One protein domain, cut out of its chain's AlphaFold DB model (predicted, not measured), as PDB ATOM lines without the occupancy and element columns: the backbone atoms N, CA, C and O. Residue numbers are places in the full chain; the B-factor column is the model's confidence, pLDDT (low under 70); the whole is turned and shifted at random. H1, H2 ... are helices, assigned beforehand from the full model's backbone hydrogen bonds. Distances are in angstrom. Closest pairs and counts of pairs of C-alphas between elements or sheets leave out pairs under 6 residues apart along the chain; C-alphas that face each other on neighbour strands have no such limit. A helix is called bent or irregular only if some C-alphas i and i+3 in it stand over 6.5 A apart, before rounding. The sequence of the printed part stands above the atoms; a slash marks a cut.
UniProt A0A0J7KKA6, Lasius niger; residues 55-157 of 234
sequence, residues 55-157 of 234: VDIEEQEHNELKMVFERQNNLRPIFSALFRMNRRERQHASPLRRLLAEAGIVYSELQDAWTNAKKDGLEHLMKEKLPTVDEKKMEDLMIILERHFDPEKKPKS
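What this domain is: This is residues 55 to 157 of the 234 residues of a protein of Lasius niger (UniProt A0A0J7KKA6). A body of crossed helices has one long helix, H1, sticking out of it with residues 55 to 63. In the body, H5 runs between a helical hairpin, H2 and H3, and the bent helix H4, whose arms H4a and H4b fold back as a V. The printed part has 103 residues with five named helices, H1 to H5 in chain order, and no named strand; the class is all helix. It is compact, with a radius of gyration of the C-alphas of 14.4 A, and its outline is elongated, spanning 51 by 32 by 23 A.

How they stand to each other: Start with H1, residues 55 to 74, and look at its residues 68 to 72, which alone touch residues 97 to 102 of H3, residues 87 to 102. The closest C-alphas are those of Arg 71 and Ala 101, 5.1 A apart; the tilt is a steep 59 degrees, opposite ways. H1 and H2, residues 76 to 85, meet only through their link. H2 and H3 touch as a helical hairpin, two helices side by side running opposite ways, at a shallow tilt of 18 degrees; their closest C-alphas, of Phe 83 and Arg 90, are 4.9 A apart. Next comes H4, residues 107 to 129, assigned as one helix by its hydrogen bonds but bent: C-alphas 116 and 119 are 9.4 A apart. Its arms H4a, residues 107 to 116, and H4b, residues 119 to 129, touch at a steep tilt of 46 degrees, opposite ways, closest at the C-alphas of Ala 113 and Gly 121, 4.6 A. H5, residues 135 to 149, touches H4b at a steep tilt of 47 degrees, opposite ways, closest at the C-alphas of Lys 119 and Glu 146, 6.9 A. With residues 144 to 148 alone, H5 only just touches H2, with 3 pairs of C-alphas within 8 A, closest at Ile 78 and His 148, 6.0 A; they are about perpendicular, at 79 degrees. H3 and H4b are apart. In H1, H4a, H4b and H5 every O i to N i+4 pair is within hydrogen-bond range; in H2 it is 4 of 6 and in H3 10 of 12.

Where its parts are: Find C-alpha 55 at (116.448, 211.606, 184.390); from there H1 runs 28.7 A to C-alpha 74 at (131.759, 219.365, 207.447). H2 covers 14.3 A and is irregular, with C-alphas 78 and 81 7.3 A apart. H3 covers 23.0 A and is only just irregular, with C-alphas 92 and 95 6.6 A apart. H4a measures 14.3 A and H4b 15.5 A. H5 runs 21.1 A and ends at C-alpha 149, (144.100, 217.297, 216.596).

The domain as a whole: The C-alphas farthest apart are those of Val 55 and Lys 154, 51.0 A. The printed part has no cut, and the four links between helices are tight. The model's mean pLDDT over the printed part is 92.7; residues 154 to 157 are under 70.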
ATOM      1  N   VAL A  55     116.485 210.507 183.408       97.56
ATOM      2  CA  VAL A  55     116.448 211.606 184.390       97.56
ATOM      3  C   VAL A  55     116.593 211.096 185.828       97.56
ATOM      4  O   VAL A  55     117.313 211.701 186.613       97.56
ATOM      5  N   ASP A  56     115.991 209.951 186.160       97.62
ATOM      6  CA  ASP A  56     116.064 209.375 187.512       97.62
ATOM      7  C   ASP A  56     117.507 209.024 187.930       97.62
ATOM      8  O   ASP A  56     117.861 209.129 189.104       97.62
ATOM      9  N   ILE A  57     118.362 208.622 186.974       96.56
ATOM     10  CA  ILE A  57     119.781 208.339 187.242       96.56
ATOM     11  C   ILE A  57     120.537 209.648 187.496       96.56
ATOM     12  O   ILE A  57     121.290 209.737 188.463       96.56
ATOM     13  N   GLU A  58     120.294 210.677 186.682       96.19
ATOM     14  CA  GLU A  58     120.907 212.001 186.858       96.19
ATOM     15  C   GLU A  58     120.502 212.641 188.199       96.19
ATOM     16  O   GLU A  58     121.333 213.228 188.895       96.19
ATOM     17  N   GLU A  59     119.243 212.480 188.620       97.44
ATOM     18  CA  GLU A  59     118.767 212.956 189.922       97.44
ATOM     19  C   GLU A  59     119.459 212.229 191.086       97.44
ATOM     20  O   GLU A  59     119.865 212.859 192.071       97.44
ATOM     21  N   GLN A  60     119.647 210.914 190.966       97.12
ATOM     22  CA  GLN A  60     120.378 210.123 191.953       97.12
ATOM     23  C   GLN A  60     121.844 210.573 192.063       97.12
ATOM     24  O   GLN A  60     122.314 210.857 193.168       97.12
ATOM     25  N   GLU A  61     122.548 210.717 190.939       95.62
ATOM     26  CA  GLU A  61     123.931 211.211 190.901       95.62
ATOM     27  C   GLU A  61     124.039 212.627 191.493       95.62
ATOM     28  O   GLU A  61     124.940 212.924 192.284       95.62
ATOM     29  N   HIS A  62     123.081 213.506 191.182       96.38
ATOM     30  CA  HIS A  62     123.015 214.848 191.752       96.38
ATOM     31  C   HIS A  62     122.866 214.820 193.283       96.38
ATOM     32  O   HIS A  62     123.541 215.574 193.995       96.38
ATOM     33  N   ASN A  63     122.015 213.938 193.815       96.56
ATOM     34  CA  ASN A  63     121.841 213.776 195.257       96.56
ATOM     35  C   ASN A  63     123.120 213.264 195.935       96.56
ATOM     36  O   ASN A  63     123.504 213.769 196.994       96.56
ATOM     37  N   GLU A  64     123.836 212.328 195.313       94.88
ATOM     38  CA  GLU A  64     125.132 211.849 195.802       94.88
ATOM     39  C   GLU A  64     126.185 212.964 195.818       94.88
ATOM     40  O   GLU A  64     126.866 213.170 196.831       94.88
ATOM     41  N   LEU A  65     126.271 213.758 194.747       95.31
ATOM     42  CA  LEU A  65     127.167 214.915 194.669       95.31
ATOM     43  C   LEU A  65     126.851 215.958 195.746       95.31
ATOM     44  O   LEU A  65     127.770 216.511 196.366       95.31
ATOM     45  N   LYS A  66     125.567 216.199 196.022       96.81
ATOM     46  CA  LYS A  66     125.127 217.086 197.105       96.81
ATOM     47  C   LYS A  66     125.585 216.568 198.469       96.81
ATOM     48  O   LYS A  66     126.164 217.333 199.243       96.81
ATOM     49  N   MET A  67     125.423 215.274 198.738       95.50
ATOM     50  CA  MET A  67     125.899 214.651 199.979       95.50
ATOM     51  C   MET A  67     127.419 214.779 200.136       95.50
ATOM     52  O   MET A  67     127.914 215.146 201.205       95.50
ATOM     53  N   VAL A  68     128.182 214.534 199.067       95.25
ATOM     54  CA  VAL A  68     129.642 214.706 199.071       95.25
ATOM     55  C   VAL A  68     130.023 216.167 199.332       95.25
ATOM     56  O   VAL A  68     130.964 216.433 200.084       95.25
ATOM     57  N   PHE A  69     129.295 217.137 198.774       95.75
ATOM     58  CA  PHE A  69     129.523 218.560 199.038       95.75
ATOM     59  C   PHE A  69     129.268 218.935 200.507       95.75
ATOM     60  O   PHE A  69     130.087 219.624 201.126       95.75
ATOM     61  N   GLU A  70     128.177 218.450 201.098       96.12
ATOM     62  CA  GLU A  70     127.848 218.680 202.508       96.12
ATOM     63  C   GLU A  70     128.904 218.078 203.448       96.12
ATOM     64  O   GLU A  70     129.377 218.750 204.373       96.12
ATOM     65  N   ARG A  71     129.365 216.854 203.163       95.94
ATOM     66  CA  ARG A  71     130.468 216.207 203.896       95.94
ATOM     67  C   ARG A  71     131.774 216.973 203.753       95.94
ATOM     68  O   ARG A  71     132.446 217.230 204.753       95.94
ATOM     69  N   GLN A  72     132.110 217.425 202.541       96.31
ATOM     70  CA  GLN A  72     133.253 218.314 202.349       96.31
ATOM     71  C   GLN A  72     133.109 219.535 203.256       96.31
ATOM     72  O   GLN A  72     134.055 219.846 203.984       96.31
ATOM     73  N   ASN A  73     131.952 220.207 203.282       95.00
ATOM     74  CA  ASN A  73     131.718 221.367 204.144       95.00
ATOM     75  C   ASN A  73     131.936 221.052 205.636       95.00
ATOM     76  O   ASN A  73     132.578 221.840 206.329       95.00
ATOM     77  N   ASN A  74     131.526 219.866 206.089       96.44
ATOM     78  CA  ASN A  74     131.759 219.365 207.447       96.44
ATOM     79  C   ASN A  74     133.252 219.302 207.827       96.44
ATOM     80  O   ASN A  74     133.627 219.598 208.954       96.44
ATOM     81  N   LEU A  75     134.134 219.018 206.865       96.69
ATOM     82  CA  LEU A  75     135.590 218.948 207.062       96.69
ATOM     83  C   LEU A  75     136.290 220.324 207.045       96.69
ATOM     84  O   LEU A  75     137.518 220.411 207.128       96.69
ATOM     85  N   ARG A  76     135.544 221.433 206.938       95.94
ATOM     86  CA  ARG A  76     136.111 222.796 206.938       95.94
ATOM     87  C   ARG A  76     137.004 223.103 208.157       95.94
ATOM     88  O   ARG A  76     138.024 223.763 207.931       95.94
ATOM     89  N   PRO A  77     136.712 222.654 209.395       95.69
ATOM     90  CA  PRO A  77     137.583 222.900 210.548       95.69
ATOM     91  C   PRO A  77     139.021 222.404 210.344       95.69
ATOM     92  O   PRO A  77     139.960 223.098 210.724       95.69
ATOM     93  N   ILE A  78     139.197 221.271 209.658       95.69
ATOM     94  CA  ILE A  78     140.507 220.658 209.396       95.69
ATOM     95  C   ILE A  78     141.253 221.409 208.284       95.69
ATOM     96  O   ILE A  78     142.413 221.790 208.436       95.69
ATOM     97  N   PHE A  79     140.584 221.663 207.155       96.06
ATOM     98  CA  PHE A  79     141.252 222.130 205.931       96.06
ATOM     99  C   PHE A  79     141.265 223.657 205.746       96.06
ATOM    100  O   PHE A  79     141.987 224.170 204.889       96.06
ATOM    101  N   SER A  80     140.490 224.417 206.529       94.38
ATOM    102  CA  SER A  80     140.358 225.873 206.344       94.38
ATOM    103  C   SER A  80     141.684 226.634 206.448       94.38
ATOM    104  O   SER A  80     141.903 227.571 205.678       94.38
ATOM    105  N   ALA A  81     142.575 226.225 207.355       91.62
ATOM    106  CA  ALA A  81     143.895 226.825 207.498       91.62
ATOM    107  C   ALA A  81     144.752 226.589 206.245       91.62
ATOM    108  O   ALA A  81     145.307 227.541 205.701       91.62
ATOM    109  N   LEU A  82     144.777 225.354 205.727       91.69
ATOM    110  CA  LEU A  82     145.529 224.984 204.521       91.69
ATOM    111  C   LEU A  82     145.065 225.783 203.299       91.69
ATOM    112  O   LEU A  82     145.883 226.240 202.500       91.69
ATOM    113  N   PHE A  83     143.760 226.047 203.192       92.62
ATOM    114  CA  PHE A  83     143.234 226.829 202.076       92.62
ATOM    115  C   PHE A  83     143.609 228.318 202.112       92.62
ATOM    116  O   PHE A  83     143.680 228.964 201.060       92.62
ATOM    117  N   ARG A  84     143.909 228.853 203.300       93.31
ATOM    118  CA  ARG A  84     144.344 230.244 203.492       93.31
ATOM    119  C   ARG A  84     145.849 230.450 203.295       93.31
ATOM    120  O   ARG A  84     146.261 231.596 203.173       93.31
ATOM    121  N   MET A  85     146.657 229.387 203.243       90.31
ATOM    122  CA  MET A  85     148.122 229.486 203.187       90.31
ATOM    123  C   MET A  85     148.649 229.944 201.818       90.31
ATOM    124  O   MET A  85     148.980 231.109 201.632       90.31
ATOM    125  N   ASN A  86     148.774 229.040 200.844       92.88
ATOM    126  CA  ASN A  86     149.259 229.366 199.501       92.88
ATOM    127  C   ASN A  86     148.605 228.448 198.451       92.88
ATOM    128  O   ASN A  86     147.899 227.497 198.791       92.88
ATOM    129  N   ARG A  87     148.808 228.742 197.156       94.69
ATOM    130  CA  ARG A  87     148.199 227.976 196.049       94.69
ATOM    131  C   ARG A  87     148.575 226.491 196.086       94.69
ATOM    132  O   ARG A  87     147.719 225.656 195.819       94.69
ATOM    133  N   ARG A  88     149.822 226.173 196.438       94.25
ATOM    134  CA  ARG A  88     150.329 224.797 196.489       94.25
ATOM    135  C   ARG A  88     149.632 223.987 197.582       94.25
ATOM    136  O   ARG A  88     149.171 222.887 197.306       94.25
ATOM    137  N   GLU A  89     149.490 224.558 198.777       93.25
ATOM    138  CA  GLU A  89     148.747 223.930 199.879       93.25
ATOM    139  C   GLU A  89     147.277 223.717 199.503       93.25
ATOM    140  O   GLU A  89     146.734 222.646 199.740       93.25
ATOM    141  N   ARG A  90     146.638 224.687 198.825       94.75
ATOM    142  CA  ARG A  90     145.266 224.518 198.313       94.75
ATOM    143  C   ARG A  90     145.134 223.333 197.361       94.75
ATOM    144  O   ARG A  90     144.225 222.522 197.523       94.75
ATOM    145  N   GLN A  91     146.027 223.248 196.377       95.31
ATOM    146  CA  GLN A  91     146.025 222.181 195.375       95.31
ATOM    147  C   GLN A  91     146.295 220.806 195.993       95.31
ATOM    148  O   GLN A  91     145.737 219.818 195.532       95.31
ATOM    149  N   HIS A  92     147.113 220.747 197.044       94.81
ATOM    150  CA  HIS A  92     147.407 219.515 197.771       94.81
ATOM    151  C   HIS A  92     146.254 219.083 198.691       94.81
ATOM    152  O   HIS A  92     145.841 217.929 198.674       94.81
ATOM    153  N   ALA A  93     145.670 220.025 199.431       95.69
ATOM    154  CA  ALA A  93     144.606 219.779 200.401       95.69
ATOM    155  C   ALA A  93     143.243 219.452 199.767       95.69
ATOM    156  O   ALA A  93     142.470 218.673 200.324       95.69
ATOM    157  N   SER A  94     142.919 220.052 198.616       96.12
ATOM    158  CA  SER A  94     141.614 219.883 197.961       96.12
ATOM    159  C   SER A  94     141.265 218.421 197.630       96.12
ATOM    160  O   SER A  94     140.179 217.989 198.019       96.12
ATOM    161  N   PRO A  95     142.131 217.635 196.956       95.81
ATOM    162  CA  PRO A  95     141.829 216.234 196.666       95.81
ATOM    163  C   PRO A  95     141.747 215.376 197.934       95.81
ATOM    164  O   PRO A  95     140.932 214.466 197.985       95.81
ATOM    165  N   LEU A  96     142.518 215.692 198.980       96.81
ATOM    166  CA  LEU A  96     142.478 214.964 200.255       96.81
ATOM    167  C   LEU A  96     141.160 215.191 201.011       96.81
ATOM    168  O   LEU A  96     140.588 214.255 201.562       96.81
ATOM    169  N   ARG A  97     140.634 216.422 200.991       97.31
ATOM    170  CA  ARG A  97     139.308 216.729 201.549       97.31
ATOM    171  C   ARG A  97     138.194 216.022 200.778       97.31
ATOM    172  O   ARG A  97     137.257 215.525 201.395       97.31
ATOM    173  N   ARG A  98     138.283 216.004 199.443       96.25
ATOM    174  CA  ARG A  98     137.322 215.301 198.584       96.25
ATOM    175  C   ARG A  98     137.337 213.797 198.866       96.25
ATOM    176  O   ARG A  98     136.272 213.235 199.078       96.25
ATOM    177  N   LEU A  99     138.525 213.204 198.977       96.38
ATOM    178  CA  LEU A  99     138.716 211.784 199.266       96.38
ATOM    179  C   LEU A  99     137.997 211.337 200.550       96.38
ATOM    180  O   LEU A  99     137.285 210.340 200.543       96.38
ATOM    181  N   LEU A 100     138.144 212.100 201.640       96.69
ATOM    182  CA  LEU A 100     137.428 211.828 202.892       96.69
ATOM    183  C   LEU A 100     135.902 211.868 202.704       96.69
ATOM    184  O   LEU A 100     135.192 210.993 203.190       96.69
ATOM    185  N   ALA A 101     135.398 212.880 201.997       96.69
ATOM    186  CA  ALA A 101     133.965 213.082 201.815       96.69
ATOM    187  C   ALA A 101     133.311 212.021 200.910       96.69
ATOM    188  O   ALA A 101     132.191 211.583 201.191       96.69
ATOM    189  N   GLU A 102     134.010 211.598 199.853       95.00
ATOM    190  CA  GLU A 102     133.596 210.498 198.972       95.00
ATOM    191  C   GLU A 102     133.528 209.170 199.739       95.00
ATOM    192  O   GLU A 102     132.561 208.431 199.592       95.00
ATOM    193  N   ALA A 103     134.467 208.925 200.659       94.62
ATOM    194  CA  ALA A 103     134.448 207.760 201.550       94.62
ATOM    195  C   ALA A 103     133.426 207.844 202.698       94.62
ATOM    196  O   ALA A 103     133.376 206.969 203.563       94.62
ATOM    197  N   GLY A 104     132.612 208.902 202.729       94.62
ATOM    198  CA  GLY A 104     131.577 209.097 203.740       94.62
ATOM    199  C   GLY A 104     132.081 209.599 205.089       94.62
ATOM    200  O   GLY A 104     131.277 209.710 206.007       94.62
ATOM    201  N   ILE A 105     133.363 209.951 205.203       96.06
ATOM    202  CA  ILE A 105     133.983 210.330 206.472       96.06
ATOM    203  C   ILE A 105     133.634 211.775 206.819       96.06
ATOM    204  O   ILE A 105     133.872 212.706 206.041       96.06
ATOM    205  N   VAL A 106     133.098 211.968 208.021       95.94
ATOM    206  CA  VAL A 106     132.724 213.282 208.563       95.94
ATOM    207  C   VAL A 106     133.621 213.690 209.730       95.94
ATOM    208  O   VAL A 106     134.388 212.894 210.271       95.94
ATOM    209  N   TYR A 107     133.543 214.962 210.130       97.00
ATOM    210  CA  TYR A 107     134.379 215.493 211.207       97.00
ATOM    211  C   TYR A 107     134.170 214.764 212.540       97.00
ATOM    212  O   TYR A 107     135.151 214.483 213.221       97.00
ATOM    213  N   SER A 108     132.924 214.427 212.891       96.12
ATOM    214  CA  SER A 108     132.611 213.718 214.137       96.12
ATOM    215  C   SER A 108     133.281 212.348 214.206       96.12
ATOM    216  O   SER A 108     133.895 212.037 215.214       96.12
ATOM    217  N   GLU A 109     133.283 211.574 213.118       96.12
ATOM    218  CA  GLU A 109     133.961 210.270 213.078       96.12
ATOM    219  C   GLU A 109     135.477 210.403 213.271       96.12
ATOM    220  O   GLU A 109     136.090 209.622 213.996       96.12
ATOM    221  N   LEU A 110     136.090 211.421 212.655       96.88
ATOM    222  CA  LEU A 110     137.512 211.720 212.840       96.88
ATOM    223  C   LEU A 110     137.812 212.147 214.280       96.88
ATOM    224  O   LEU A 110     138.832 211.751 214.845       96.88
ATOM    225  N   GLN A 111     136.929 212.953 214.870       96.50
ATOM    226  CA  GLN A 111     137.040 213.399 216.251       96.50
ATOM    227  C   GLN A 111     136.921 212.217 217.217       96.50
ATOM    228  O   GLN A 111     137.788 212.067 218.074       96.50
ATOM    229  N   ASP A 112     135.926 211.352 217.033       97.06
ATOM    230  CA  ASP A 112     135.682 210.173 217.867       97.06
ATOM    231  C   ASP A 112     136.845 209.176 217.782       97.06
ATOM    232  O   ASP A 112     137.344 208.680 218.798       97.06
ATOM    233  N   ALA A 113     137.341 208.912 216.570       96.31
ATOM    234  CA  ALA A 113     138.510 208.067 216.357       96.31
ATOM    235  C   ALA A 113     139.747 208.617 217.089       96.31
ATOM    236  O   ALA A 113     140.478 207.864 217.745       96.31
ATOM    237  N   TRP A 114     139.951 209.938 217.044       96.06
ATOM    238  CA  TRP A 114     141.047 210.590 217.748       96.06
ATOM    239  C   TRP A 114     140.882 210.567 219.273       96.06
ATOM    240  O   TRP A 114     141.845 210.304 219.994       96.06
ATOM    241  N   THR A 115     139.686 210.818 219.802       95.44
ATOM    242  CA  THR A 115     139.464 210.810 221.256       95.44
ATOM    243  C   THR A 115     139.621 209.416 221.853       95.44
ATOM    244  O   THR A 115     140.142 209.291 222.960       95.44
ATOM    245  N   ASN A 116     139.223 208.375 221.117       95.00
ATOM    246  CA  ASN A 116     139.235 206.999 221.609       95.00
ATOM    247  C   ASN A 116     140.621 206.348 221.526       95.00
ATOM    248  O   ASN A 116     141.061 205.706 222.478       95.00
ATOM    249  N   ALA A 117     141.315 206.507 220.397       92.31
ATOM    250  CA  ALA A 117     142.577 205.809 220.136       92.31
ATOM    251  C   ALA A 117     143.641 206.693 219.460       92.31
ATOM    252  O   ALA A 117     144.658 206.193 218.977       92.31
ATOM    253  N   LYS A 118     143.449 208.019 219.450       93.31
ATOM    254  CA  LYS A 118     144.379 209.003 218.874       93.31
ATOM    255  C   LYS A 118     144.751 208.630 217.437       93.31
ATOM    256  O   LYS A 118     143.884 208.402 216.596       93.31
ATOM    257  N   LYS A 119     146.052 208.570 217.156       92.94
ATOM    258  CA  LYS A 119     146.597 208.232 215.846       92.94
ATOM    259  C   LYS A 119     146.161 206.840 215.378       92.94
ATOM    260  O   LYS A 119     145.767 206.704 214.226       92.94
ATOM    261  N   ASP A 120     146.183 205.844 216.259       93.62
ATOM    262  CA  ASP A 120     145.854 204.462 215.891       93.62
ATOM    263  C   ASP A 120     144.372 204.338 215.504       93.62
ATOM    264  O   ASP A 120     144.025 203.623 214.563       93.62
ATOM    265  N   GLY A 121     143.502 205.110 216.165       94.38
ATOM    266  CA  GLY A 121     142.085 205.219 215.811       94.38
ATOM    267  C   GLY A 121     141.868 205.811 214.421       94.38
ATOM    268  O   GLY A 121     141.091 205.271 213.634       94.38
ATOM    269  N   LEU A 122     142.592 206.885 214.087       95.19
ATOM    270  CA  LEU A 122     142.555 207.454 212.740       95.19
ATOM    271  C   LEU A 122     143.083 206.466 211.697       95.19
ATOM    272  O   LEU A 122     142.466 206.310 210.649       95.19
ATOM    273  N   GLU A 123     144.199 205.781 211.963       94.19
ATOM    274  CA  GLU A 123     144.754 204.786 211.037       94.19
ATOM    275  C   GLU A 123     143.772 203.643 210.764       94.19
ATOM    276  O   GLU A 123     143.640 203.216 209.615       94.19
ATOM    277  N   HIS A 124     143.066 203.173 211.794       95.06
ATOM    278  CA  HIS A 124     142.027 202.160 211.643       95.06
ATOM    279  C   HIS A 124     140.873 202.665 210.771       95.06
ATOM    280  O   HIS A 124     140.539 202.023 209.776       95.06
ATOM    281  N   LEU A 125     140.308 203.834 211.099       95.38
ATOM    282  CA  LEU A 125     139.204 204.433 210.343       95.38
ATOM    283  C   LEU A 125     139.575 204.636 208.868       95.38
ATOM    284  O   LEU A 125     138.787 204.335 207.974       95.38
ATOM    285  N   MET A 126     140.793 205.113 208.605       94.25
ATOM    286  CA  MET A 126     141.268 205.300 207.240       94.25
ATOM    287  C   MET A 126     141.402 203.966 206.496       94.25
ATOM    288  O   MET A 126     140.943 203.865 205.368       94.25
ATOM    289  N   LYS A 127     141.983 202.924 207.101       93.06
ATOM    290  CA  LYS A 127     142.109 201.605 206.448       93.06
ATOM    291  C   LYS A 127     140.754 200.954 206.163       93.06
ATOM    292  O   LYS A 127     140.615 200.274 205.154       93.06
ATOM    293  N   GLU A 128     139.775 201.172 207.035       94.50
ATOM    294  CA  GLU A 128     138.413 200.660 206.873       94.50
ATOM    295  C   GLU A 128     137.675 201.353 205.718       94.50
ATOM    296  O   GLU A 128     137.070 200.693 204.878       94.50
ATOM    297  N   LYS A 129     137.729 202.689 205.667       93.69
ATOM    298  CA  LYS A 129     136.941 203.500 204.724       93.69
ATOM    299  C   LYS A 129     137.658 203.785 203.401       93.69
ATOM    300  O   LYS A 129     137.005 204.100 202.412       93.69
ATOM    301  N   LEU A 130     138.987 203.687 203.373       93.31
ATOM    302  CA  LEU A 130     139.845 204.000 202.224       93.31
ATOM    303  C   LEU A 130     140.799 202.832 201.875       93.31
ATOM    304  O   LEU A 130     142.017 203.028 201.846       93.31
ATOM    305  N   PRO A 131     140.294 201.614 201.587       89.75
ATOM    306  CA  PRO A 131     141.143 200.434 201.383       89.75
ATOM    307  C   PRO A 131     141.975 200.472 200.089       89.75
ATOM    308  O   PRO A 131     143.011 199.818 200.008       89.75
ATOM    309  N   THR A 132     141.538 201.217 199.071       90.31
ATOM    310  CA  THR A 132     142.149 201.243 197.726       90.31
ATOM    311  C   THR A 132     142.975 202.500 197.448       90.31
ATOM    312  O   THR A 132     143.326 202.772 196.301       90.31
ATOM    313  N   VAL A 133     143.245 203.314 198.469       91.44
ATOM    314  CA  VAL A 133     143.922 204.605 198.305       91.44
ATOM    315  C   VAL A 133     145.437 204.448 198.303       91.44
ATOM    316  O   VAL A 133     145.998 203.711 199.108       91.44
ATOM    317  N   ASP A 134     146.102 205.223 197.441       92.81
ATOM    318  CA  ASP A 134     147.562 205.323 197.393       92.81
ATOM    319  C   ASP A 134     148.162 205.628 198.778       92.81
ATOM    320  O   ASP A 134     147.787 206.612 199.426       92.81
ATOM    321  N   GLU A 135     149.185 204.871 199.179       91.69
ATOM    322  CA  GLU A 135     149.874 205.037 200.470       91.69
ATOM    323  C   GLU A 135     150.331 206.484 200.705       91.69
ATOM    324  O   GLU A 135     150.147 207.042 201.782       91.69
ATOM    325  N   LYS A 136     150.822 207.155 199.658       92.62
ATOM    326  CA  LYS A 136     151.247 208.558 199.731       92.62
ATOM    327  C   LYS A 136     150.109 209.512 200.114       92.62
ATOM    328  O   LYS A 136     150.318 210.429 200.905       92.62
ATOM    329  N   LYS A 137     148.906 209.319 199.558       93.50
ATOM    330  CA  LYS A 137     147.730 210.135 199.913       93.50
ATOM    331  C   LYS A 137     147.297 209.843 201.345       93.50
ATOM    332  O   LYS A 137     146.915 210.769 202.056       93.50
ATOM    333  N   MET A 138     147.410 208.585 201.771       94.31
ATOM    334  CA  MET A 138     147.126 208.165 203.141       94.31
ATOM    335  C   MET A 138     148.073 208.829 204.152       94.31
ATOM    336  O   MET A 138     147.629 209.385 205.155       94.31
ATOM    337  N   GLU A 139     149.375 208.842 203.864       94.56
ATOM    338  CA  GLU A 139     150.385 209.516 204.683       94.56
ATOM    339  C   GLU A 139     150.158 211.030 204.747       94.56
ATOM    340  O   GLU A 139     150.200 211.627 205.826       94.56
ATOM    341  N   ASP A 140     149.906 211.660 203.595       94.94
ATOM    342  CA  ASP A 140     149.591 213.084 203.495       94.94
ATOM    343  C   ASP A 140     148.377 213.439 204.373       94.94
ATOM    344  O   ASP A 140     148.409 214.421 205.122       94.94
ATOM    345  N   LEU A 141     147.327 212.618 204.312       95.62
ATOM    346  CA  LEU A 141     146.101 212.789 205.081       95.62
ATOM    347  C   LEU A 141     146.346 212.634 206.584       95.62
ATOM    348  O   LEU A 141     145.915 213.482 207.366       95.62
ATOM    349  N   MET A 142     147.106 211.613 206.986       95.00
ATOM    350  CA  MET A 142     147.458 211.382 208.387       95.00
ATOM    351  C   MET A 142     148.235 212.563 208.978       95.00
ATOM    352  O   MET A 142     147.946 213.002 210.088       95.00
ATOM    353  N   ILE A 143     149.170 213.144 208.220       93.50
ATOM    354  CA  ILE A 143     149.922 214.333 208.652       93.50
ATOM    355  C   ILE A 143     148.992 215.530 208.889       93.50
ATOM    356  O   ILE A 143     149.180 216.267 209.859       93.50
ATOM    357  N   ILE A 144     147.999 215.739 208.019       94.69
ATOM    358  CA  ILE A 144     147.026 216.831 208.163       94.69
ATOM    359  C   ILE A 144     146.154 216.618 209.404       94.69
ATOM    360  O   ILE A 144     145.973 217.553 210.185       94.69
ATOM    361  N   LEU A 145     145.637 215.403 209.592       95.12
ATOM    362  CA  LEU A 145     144.752 215.070 210.707       95.12
ATOM    363  C   LEU A 145     145.486 215.131 212.050       95.12
ATOM    364  O   LEU A 145     145.009 215.799 212.967       95.12
ATOM    365  N   GLU A 146     146.674 214.525 212.152       93.25
ATOM    366  CA  GLU A 146     147.508 214.599 213.358       93.25
ATOM    367  C   GLU A 146     147.804 216.052 213.733       93.25
ATOM    368  O   GLU A 146     147.662 216.425 214.889       93.25
ATOM    369  N   ARG A 147     148.162 216.898 212.760       91.69
ATOM    370  CA  ARG A 147     148.442 218.318 213.015       91.69
ATOM    371  C   ARG A 147     147.206 219.099 213.467       91.69
ATOM    372  O   ARG A 147     147.350 220.095 214.172       91.69
ATOM    373  N   HIS A 148     146.015 218.706 213.021       94.06
ATOM    374  CA  HIS A 148     144.772 219.357 213.426       94.06
ATOM    375  C   HIS A 148     144.406 219.027 214.877       94.06
ATOM    376  O   HIS A 148     144.065 219.934 215.632       94.06
ATOM    377  N   PHE A 149     144.491 217.751 215.261       93.94
ATOM    378  CA  PHE A 149     144.100 217.297 216.596       93.94
ATOM    379  C   PHE A 149     145.222 217.388 217.647       93.94
ATOM    380  O   PHE A 149     144.933 217.441 218.840       93.94
ATOM    381  N   ASP A 150     146.483 217.439 217.216       91.12
ATOM    382  CA  ASP A 150     147.671 217.644 218.051       91.12
ATOM    383  C   ASP A 150     148.570 218.746 217.453       91.12
ATOM    384  O   ASP A 150     149.584 218.468 216.801       91.12
ATOM    385  N   PRO A 151     148.202 220.027 217.638       84.25
ATOM    386  CA  PRO A 151     148.954 221.153 217.090       84.25
ATOM    387  C   PRO A 151     150.329 221.350 217.750       84.25
ATOM    388  O   PRO A 151     151.173 222.055 217.191       84.25
ATOM    389  N   GLU A 152     150.575 220.749 218.919       76.38
ATOM    390  CA  GLU A 152     151.854 220.835 219.638       76.38
ATOM    391  C   GLU A 152     152.902 219.867 219.078       76.38
ATOM    392  O   GLU A 152     154.116 220.092 219.195       76.38
ATOM    393  N   LYS A 153     152.454 218.810 218.395       70.69
ATOM    394  CA  LYS A 153     153.327 217.874 217.701       70.69
ATOM    395  C   LYS A 153     153.964 218.561 216.501       70.69
ATOM    396  O   LYS A 153     153.367 218.739 215.439       70.69
ATOM    397  N   LYS A 154     155.232 218.948 216.668       56.59
ATOM    398  CA  LYS A 154     156.041 219.504 215.579       56.59
ATOM    399  C   LYS A 154     155.964 218.562 214.372       56.59
ATOM    400  O   LYS A 154     156.221 217.364 214.538       56.59
ATOM    401  N   PRO A 155     155.641 219.070 213.168       55.28
ATOM    402  CA  PRO A 155     155.612 218.230 211.986       55.28
ATOM    403  C   PRO A 155     156.989 217.590 211.837       55.28
ATOM    404  O   PRO A 155     158.006 218.288 211.888       55.28
ATOM    405  N   LYS A 156     157.031 216.264 211.654       54.44
ATOM    406  CA  LYS A 156     158.227 215.596 211.140       54.44
ATOM    407  C   LYS A 156     158.467 216.221 209.771       54.44
ATOM    408  O   LYS A 156     157.774 215.889 208.813       54.44
ATOM    409  N   SER A 157     159.332 217.234 209.715       44.16
ATOM    410  CA  SER A 157     159.578 217.995 208.498       44.16
ATOM    411  C   SER A 157     159.896 216.999 207.396       44.16
ATOM    412  O   SER A 157     160.826 216.204 207.560       44.16
TER     413      SER A 157